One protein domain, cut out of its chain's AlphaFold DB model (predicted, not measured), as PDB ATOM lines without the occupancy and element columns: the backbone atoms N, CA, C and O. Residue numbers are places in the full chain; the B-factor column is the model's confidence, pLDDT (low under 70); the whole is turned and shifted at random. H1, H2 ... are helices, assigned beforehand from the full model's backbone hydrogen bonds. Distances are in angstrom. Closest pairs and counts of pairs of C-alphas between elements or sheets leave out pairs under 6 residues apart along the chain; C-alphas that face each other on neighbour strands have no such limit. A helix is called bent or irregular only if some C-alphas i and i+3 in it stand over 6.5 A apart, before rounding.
ATOM      1  N   GLY A  13      44.882  38.546  -5.712       63.16
ATOM      2  CA  GLY A  13      44.287  37.522  -6.587       63.16
ATOM      3  C   GLY A  13      45.147  37.166  -7.808       63.16
ATOM      4  O   GLY A  13      45.195  36.014  -8.219       63.16
ATOM      5  N   LEU A  14      45.888  38.133  -8.353       65.62
ATOM      6  CA  LEU A  14      46.756  37.927  -9.517       65.62
ATOM      7  C   LEU A  14      48.064  37.222  -9.148       65.62
ATOM      8  O   LEU A  14      48.513  36.339  -9.873       65.62
ATOM      9  N   VAL A  15      48.655  37.593  -8.010       69.56
ATOM     10  CA  VAL A  15      49.811  36.879  -7.457       69.56
ATOM     11  C   VAL A  15      49.410  35.451  -7.097       69.56
ATOM     12  O   VAL A  15      50.123  34.524  -7.456       69.56
ATOM     13  N   LEU A  16      48.241  35.263  -6.480       68.94
ATOM     14  CA  LEU A  16      47.720  33.952  -6.105       68.94
ATOM     15  C   LEU A  16      47.502  33.059  -7.332       68.94
ATOM     16  O   LEU A  16      47.922  31.910  -7.326       68.94
ATOM     17  N   LEU A  17      46.929  33.597  -8.412       72.75
ATOM     18  CA  LEU A  17      46.721  32.843  -9.650       72.75
ATOM     19  C   LEU A  17      48.045  32.499 -10.346       72.75
ATOM     20  O   LEU A  17      48.208  31.378 -10.814       72.75
ATOM     21  N   GLY A  18      49.013  33.421 -10.355       74.81
ATOM     22  CA  GLY A  18      50.368  33.138 -10.839       74.81
ATOM     23  C   GLY A  18      51.074  32.051 -10.023       74.81
ATOM     24  O   GLY A  18      51.702  31.167 -10.598       74.81
ATOM     25  N   PHE A  19      50.917  32.068  -8.698       74.75
ATOM     26  CA  PHE A  19      51.426  31.022  -7.808       74.75
ATOM     27  C   PHE A  19      50.742  29.671  -8.048       74.75
ATOM     28  O   PHE A  19      51.429  28.658  -8.096       74.75
ATOM     29  N   ILE A  20      49.420  29.645  -8.255       72.88
ATOM     30  CA  ILE A  20      48.674  28.419  -8.585       72.88
ATOM     31  C   ILE A  20      49.112  27.867  -9.945       72.88
ATOM     32  O   ILE A  20      49.311  26.666 -10.078       72.88
ATOM     33  N   ALA A  21      49.317  28.730 -10.941       75.62
ATOM     34  CA  ALA A  21      49.817  28.318 -12.249       75.62
ATOM     35  C   ALA A  21      51.243  27.745 -12.160       75.62
ATOM     36  O   ALA A  21      51.542  26.728 -12.778       75.62
ATOM     37  N   LEU A  22      52.114  28.354 -11.348       76.75
ATOM     38  CA  LEU A  22      53.467  27.846 -11.107       76.75
ATOM     39  C   LEU A  22      53.450  26.511 -10.342       76.75
ATOM     40  O   LEU A  22      54.216  25.598 -10.652       76.75
ATOM     41  N   TYR A  23      52.536  26.375  -9.381       73.50
ATOM     42  CA  TYR A  23      52.268  25.121  -8.680       73.50
ATOM     43  C   TYR A  23      51.787  24.029  -9.648       73.50
ATOM     44  O   TYR A  23      52.236  22.889  -9.570       73.50
ATOM     45  N   TRP A  24      50.968  24.394 -10.635       75.81
ATOM     46  CA  TRP A  24      50.520  23.502 -11.707       75.81
ATOM     47  C   TRP A  24      51.673  22.950 -12.557       75.81
ATOM     48  O   TRP A  24      51.660  21.782 -12.932       75.81
ATOM     49  N   VAL A  25      52.714  23.750 -12.811       75.00
ATOM     50  CA  VAL A  25      53.924  23.291 -13.524       75.00
ATOM     51  C   VAL A  25      54.756  22.321 -12.678       75.00
ATOM     52  O   VAL A  25      55.466  21.480 -13.221       75.00
ATOM     53  N   SER A  26      54.640  22.387 -11.349       70.31
ATOM     54  CA  SER A  26      55.316  21.457 -10.430       70.31
ATOM     55  C   SER A  26      54.570  20.124 -10.284       70.31
ATOM     56  O   SER A  26      55.150  19.115  -9.894       70.31
ATOM     57  N   PHE A  27      53.287  20.097 -10.630       73.44
ATOM     58  CA  PHE A  27      52.420  18.927 -10.557       73.44
ATOM     59  C   PHE A  27      52.902  17.692 -11.349       73.44
ATOM     60  O   PHE A  27      52.878  16.596 -10.787       73.44
ATOM     61  N   PRO A  28      53.421  17.806 -12.592       75.69
ATOM     62  CA  PRO A  28      54.010  16.674 -13.315       75.69
ATOM     63  C   PRO A  28      55.261  16.073 -12.653       75.69
ATOM     64  O   PRO A  28      55.693  15.002 -13.063       75.69
ATOM     65  N   PRO A  36      52.714   5.908  -1.566       76.44
ATOM     66  CA  PRO A  36      51.647   4.907  -1.655       76.44
ATOM     67  C   PRO A  36      50.352   5.508  -2.233       76.44
ATOM     68  O   PRO A  36      50.033   6.670  -1.991       76.44
ATOM     69  N   TYR A  37      49.592   4.723  -3.008       80.75
ATOM     70  CA  TYR A  37      48.355   5.160  -3.690       80.75
ATOM     71  C   TYR A  37      48.522   6.394  -4.603       80.75
ATOM     72  O   TYR A  37      47.578   7.165  -4.802       80.75
ATOM     73  N   LYS A  38      49.713   6.553  -5.202       76.94
ATOM     74  CA  LYS A  38      50.119   7.672  -6.073       76.94
ATOM     75  C   LYS A  38      49.027   8.135  -7.045       76.94
ATOM     76  O   LYS A  38      48.719   9.319  -7.099       76.94
ATOM     77  N   ALA A  39      48.399   7.207  -7.768       79.56
ATOM     78  CA  ALA A  39      47.380   7.538  -8.765       79.56
ATOM     79  C   ALA A  39      46.146   8.227  -8.154       79.56
ATOM     80  O   ALA A  39      45.710   9.257  -8.662       79.56
ATOM     81  N   ALA A  40      45.605   7.712  -7.046       83.56
ATOM     82  CA  ALA A  40      44.415   8.284  -6.412       83.56
ATOM     83  C   ALA A  40      44.699   9.669  -5.813       83.56
ATOM     84  O   ALA A  40      43.901  10.593  -5.961       83.56
ATOM     85  N   VAL A  41      45.873   9.821  -5.195       82.06
ATOM     86  CA  VAL A  41      46.320  11.082  -4.592       82.06
ATOM     87  C   VAL A  41      46.542  12.147  -5.667       82.06
ATOM     88  O   VAL A  41      45.986  13.238  -5.566       82.06
ATOM     89  N   ILE A  42      47.287  11.824  -6.727       81.38
ATOM     90  CA  ILE A  42      47.575  12.759  -7.824       81.38
ATOM     91  C   ILE A  42      46.279  13.185  -8.514       81.38
ATOM     92  O   ILE A  42      46.066  14.376  -8.715       81.38
ATOM     93  N   THR A  43      45.387  12.239  -8.821       83.75
ATOM     94  CA  THR A  43      44.120  12.546  -9.504       83.75
ATOM     95  C   THR A  43      43.209  13.404  -8.623       83.75
ATOM     96  O   THR A  43      42.633  14.381  -9.098       83.75
ATOM     97  N   GLY A  44      43.127  13.099  -7.324       86.56
ATOM     98  CA  GLY A  44      42.354  13.889  -6.365       86.56
ATOM     99  C   GLY A  44      42.877  15.319  -6.217       86.56
ATOM    100  O   GLY A  44      42.099  16.269  -6.317       86.56
ATOM    101  N   LEU A  45      44.193  15.494  -6.045       83.31
ATOM    102  CA  LEU A  45      44.806  16.826  -5.990       83.31
ATOM    103  C   LEU A  45      44.671  17.575  -7.326       83.31
ATOM    104  O   LEU A  45      44.517  18.795  -7.310       83.31
ATOM    105  N   MET A  46      44.711  16.874  -8.465       83.06
ATOM    106  CA  MET A  46      44.600  17.491  -9.788       83.06
ATOM    107  C   MET A  46      43.212  18.095  -9.989       83.06
ATOM    108  O   MET A  46      43.105  19.286 -10.268       83.06
ATOM    109  N   VAL A  47      42.155  17.316  -9.737       87.88
ATOM    110  CA  VAL A  47      40.765  17.789  -9.837       87.88
ATOM    111  C   VAL A  47      40.507  18.941  -8.863       87.88
ATOM    112  O   VAL A  47      39.923  19.956  -9.244       87.88
ATOM    113  N   LEU A  48      40.982  18.829  -7.618       86.12
ATOM    114  CA  LEU A  48      40.829  19.890  -6.622       86.12
ATOM    115  C   LEU A  48      41.537  21.184  -7.061       86.12
ATOM    116  O   LEU A  48      40.976  22.278  -6.947       86.12
ATOM    117  N   GLY A  49      42.756  21.054  -7.592       83.06
ATOM    118  CA  GLY A  49      43.546  22.159  -8.122       83.06
ATOM    119  C   GLY A  49      42.879  22.833  -9.318       83.06
ATOM    120  O   GLY A  49      42.884  24.059  -9.408       83.06
ATOM    121  N   GLU A  50      42.257  22.056 -10.202       83.25
ATOM    122  CA  GLU A  50      41.533  22.561 -11.371       83.25
ATOM    123  C   GLU A  50      40.287  23.361 -10.966       83.25
ATOM    124  O   GLU A  50      40.077  24.473 -11.452       83.25
ATOM    125  N   VAL A  51      39.513  22.871  -9.991       87.94
ATOM    126  CA  VAL A  51      38.354  23.597  -9.439       87.94
ATOM    127  C   VAL A  51      38.787  24.917  -8.789       87.94
ATOM    128  O   VAL A  51      38.213  25.969  -9.078       87.94
ATOM    129  N   LEU A  52      39.831  24.894  -7.956       81.69
ATOM    130  CA  LEU A  52      40.403  26.097  -7.337       81.69
ATOM    131  C   LEU A  52      40.929  27.090  -8.380       81.69
ATOM    132  O   LEU A  52      40.754  28.302  -8.226       81.69
ATOM    133  N   PHE A  53      41.537  26.592  -9.455       81.31
ATOM    134  CA  PHE A  53      42.032  27.414 -10.554       81.31
ATOM    135  C   PHE A  53      40.891  28.089 -11.319       81.31
ATOM    136  O   PHE A  53      40.948  29.296 -11.565       81.31
ATOM    137  N   LEU A  54      39.819  27.354 -11.623       81.56
ATOM    138  CA  LEU A  54      38.620  27.910 -12.252       81.56
ATOM    139  C   LEU A  54      37.962  28.974 -11.370       81.56
ATOM    140  O   LEU A  54      37.601  30.039 -11.874       81.56
ATOM    141  N   ILE A  55      37.874  28.742 -10.056       78.94
ATOM    142  CA  ILE A  55      37.380  29.741  -9.097       78.94
ATOM    143  C   ILE A  55      38.282  30.978  -9.108       78.94
ATOM    144  O   ILE A  55      37.776  32.097  -9.163       78.94
ATOM    145  N   ALA A  56      39.607  30.810  -9.114       74.69
ATOM    146  CA  ALA A  56      40.547  31.926  -9.166       74.69
ATOM    147  C   ALA A  56      40.408  32.743 -10.466       74.69
ATOM    148  O   ALA A  56      40.401  33.975 -10.415       74.69
ATOM    149  N   ILE A  57      40.244  32.078 -11.617       74.62
ATOM    150  CA  ILE A  57      39.980  32.732 -12.910       74.62
ATOM    151  C   ILE A  57      38.643  33.477 -12.880       74.62
ATOM    152  O   ILE A  57      38.575  34.636 -13.300       74.62
ATOM    153  N   ALA A  58      37.589  32.833 -12.374       78.69
ATOM    154  CA  ALA A  58      36.258  33.420 -12.272       78.69
ATOM    155  C   ALA A  58      36.265  34.662 -11.367       78.69
ATOM    156  O   ALA A  58      35.697  35.695 -11.726       78.69
ATOM    157  N   LEU A  59      36.982  34.596 -10.242       71.31
ATOM    158  CA  LEU A  59      37.148  35.705  -9.303       71.31
ATOM    159  C   LEU A  59      37.972  36.861  -9.897       71.31
ATOM    160  O   LEU A  59      37.785  38.018  -9.516       71.31
ATOM    161  N   LEU A  60      38.880  36.571 -10.834       70.75
ATOM    162  CA  LEU A  60      39.693  37.585 -11.508       70.75
ATOM    163  C   LEU A  60      38.850  38.488 -12.424       70.75
ATOM    164  O   LEU A  60      39.059  39.700 -12.454       70.75
ATOM    165  N   GLY A  61      37.878  37.937 -13.155       67.75
ATOM    166  CA  GLY A  61      36.954  38.712 -13.993       67.75
ATOM    167  C   GLY A  61      37.608  39.614 -15.067       67.75
ATOM    168  O   GLY A  61      38.828  39.668 -15.253       67.75
ATOM    169  N   LYS A  62      36.781  40.359 -15.821       63.16
ATOM    170  CA  LYS A  62      37.226  41.169 -16.984       63.16
ATOM    171  C   LYS A  62      38.225  42.281 -16.624       63.16
ATOM    172  O   LYS A  62      39.123  42.584 -17.408       63.16
ATOM    173  N   GLU A  63      38.096  42.876 -15.438       60.31
ATOM    174  CA  GLU A  63      38.969  43.967 -14.976       60.31
ATOM    175  C   GLU A  63      40.434  43.536 -14.800       60.31
ATOM    176  O   GLU A  63      41.349  44.331 -15.028       60.31
ATOM    177  N   TYR A  64      40.688  42.287 -14.402       66.88
ATOM    178  CA  TYR A  64      42.057  41.814 -14.200       66.88
ATOM    179  C   TYR A  64      42.694  41.300 -15.476       66.88
ATOM    180  O   TYR A  64      43.893  41.500 -15.655       66.88
ATOM    181  N   TRP A  65      41.917  40.719 -16.391       65.94
ATOM    182  CA  TRP A  65      42.403  40.371 -17.728       65.94
ATOM    183  C   TRP A  65      43.036  41.578 -18.438       65.94
ATOM    184  O   TRP A  65      44.089  41.450 -19.068       65.94
ATOM    185  N   ALA A  66      42.464  42.774 -18.262       66.62
ATOM    186  CA  ALA A  66      43.042  44.019 -18.768       66.62
ATOM    187  C   ALA A  66      44.402  44.356 -18.121       66.62
ATOM    188  O   ALA A  66      45.336  44.766 -18.815       66.62
ATOM    189  N   LYS A  67      44.550  44.135 -16.807       66.06
ATOM    190  CA  LYS A  67      45.816  44.353 -16.083       66.06
ATOM    191  C   LYS A  67      46.883  43.324 -16.422       66.06
ATOM    192  O   LYS A  67      48.038  43.711 -16.581       66.06
ATOM    193  N   ILE A  68      46.509  42.052 -16.565       69.69
ATOM    194  CA  ILE A  68      47.413  40.988 -17.016       69.69
ATOM    195  C   ILE A  68      47.942  41.339 -18.401       69.69
ATOM    196  O   ILE A  68      49.154  41.368 -18.580       69.69
ATOM    197  N   LYS A  69      47.069  41.709 -19.350       64.31
ATOM    198  CA  LYS A  69      47.503  42.168 -20.681       64.31
ATOM    199  C   LYS A  69      48.458  43.357 -20.605       64.31
ATOM    200  O   LYS A  69      49.465  43.367 -21.308       64.31
ATOM    201  N   GLN A  70      48.186  44.342 -19.747       72.19
ATOM    202  CA  GLN A  70      49.086  45.485 -19.558       72.19
ATOM    203  C   GLN A  70      50.450  45.076 -18.996       72.19
ATOM    204  O   GLN A  70      51.480  45.561 -19.466       72.19
ATOM    205  N   TRP A  71      50.468  44.212 -17.981       69.81
ATOM    206  CA  TRP A  71      51.703  43.743 -17.363       69.81
ATOM    207  C   TRP A  71      52.503  42.869 -18.329       69.81
ATOM    208  O   TRP A  71      53.679  43.138 -18.546       69.81
ATOM    209  N   PHE A  72      51.849  41.918 -18.995       74.56
ATOM    210  CA  PHE A  72      52.455  41.060 -20.009       74.56
ATOM    211  C   PHE A  72      53.011  41.879 -21.175       74.56
ATOM    212  O   PHE A  72      54.145  41.669 -21.580       74.56
ATOM    213  N   SER A  73      52.282  42.892 -21.656       74.75
ATOM    214  CA  SER A  73      52.781  43.804 -22.692       74.75
ATOM    215  C   SER A  73      53.998  44.613 -22.223       74.75
ATOM    216  O   SER A  73      54.938  44.803 -22.991       74.75
ATOM    217  N   LYS A  74      54.036  45.053 -20.956       76.38
ATOM    218  CA  LYS A  74      55.218  45.718 -20.379       76.38
ATOM    219  C   LYS A  74      56.414  44.776 -20.254       76.38
ATOM    220  O   LYS A  74      57.526  45.191 -20.563       76.38
ATOM    221  N   VAL A  75      56.197  43.544 -19.800       79.12
ATOM    222  CA  VAL A  75      57.248  42.523 -19.683       79.12
ATOM    223  C   VAL A  75      57.770  42.147 -21.068       79.12
ATOM    224  O   VAL A  75      58.973  42.194 -21.284       79.12
ATOM    225  N   LEU A  76      56.884  41.905 -22.035       79.06
ATOM    226  CA  LEU A  76      57.245  41.611 -23.422       79.06
ATOM    227  C   LEU A  76      58.037  42.759 -24.061       79.06
ATOM    228  O   LEU A  76      59.029  42.522 -24.737       79.06
ATOM    229  N   ARG A  77      57.652  44.016 -23.805       76.88
ATOM    230  CA  ARG A  77      58.423  45.186 -24.258       76.88
ATOM    231  C   ARG A  77      59.788  45.298 -23.586       76.88
ATOM    232  O   ARG A  77      60.717  45.754 -24.234       76.88
ATOM    233  N   LYS A  78      59.917  44.896 -22.317       70.25
ATOM    234  CA  LYS A  78      61.215  44.832 -21.622       70.25
ATOM    235  C   LYS A  78      62.102  43.696 -22.128       70.25
ATOM    236  O   LYS A  78      63.315  43.825 -22.074       70.25
ATOM    237  N   LEU A  79      61.494  42.602 -22.578       72.75
ATOM    238  CA  LEU A  79      62.190  41.450 -23.140       72.75
ATOM    239  C   LEU A  79      62.478  41.598 -24.632       72.75
ATOM    240  O   LEU A  79      63.236  40.793 -25.151       72.75
TER     241      LEU A  79
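What this domain is: This is residues 13 to 28 and 36 to 79 of the 84 residues of an uncharacterized protein of Acinetobacter nosocomialis (UniProt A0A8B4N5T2). One long helix, H2, is bent into an L, and a shorter helix, H1, lies inside the corner, side by side with the first arm, H2a, while the second arm, H2b, turns away and sticks out with residues 69 to 79. The printed part has 60 residues with two named helices, H1 then H2, and no named strand; the class is all helix. It is loose, with a radius of gyration of the C-alphas of 14.7 A, and flat, spanning 46 by 26 by 11 A.

Where its parts are: Find C-alpha 13 at (44.287, 37.522, -6.587); from there H1, residues 13 to 28, runs 24.0 A. It is only just irregular: C-alphas 25 and 28 are 6.6 A apart. After the cut, look for C-alpha 38 at (50.119, 7.672, -6.073), where H2, residues 38 to 79, begins. By its hydrogen bonds it was assigned as one helix, but it is bent: C-alphas 59 and 62 are 9.4 A apart. Arm H2a, residues 38 to 59, measures 31.1 A; arm H2b, residues 62 to 79, measures 25.7 A and ends at C-alpha 79, (62.190, 41.450, -23.140).

How they stand to each other: Look at Leu 17 and Ala 56, whose C-alphas, 6.3 A apart, are the closest of H1 and H2a. These two touch, at a shallow tilt of 22 degrees, opposite ways. H2a and H2b are about perpendicular, at 77 degrees. H1 and H2b are close but not clearly touching; their closest C-alphas, of Leu 14 and Tyr 64, are 7.7 A apart. In H2a every O i to N i+4 pair is within hydrogen-bond range; in H1 11 of 12 are, in H2b 13 of 14.

The domain as a whole: The C-alphas farthest apart, of Pro 36 and Arg 77, are 46.7 A from each other. Residues 29 to 35 are not printed, and C-alphas 28 and 36 are 16.7 A apart across this cut. Residues 36 to 41, of which 38 to 41 belong to H2, also stand free. The model's pLDDT is under 70 at residues 13 to 16, 61 to 69 and 71.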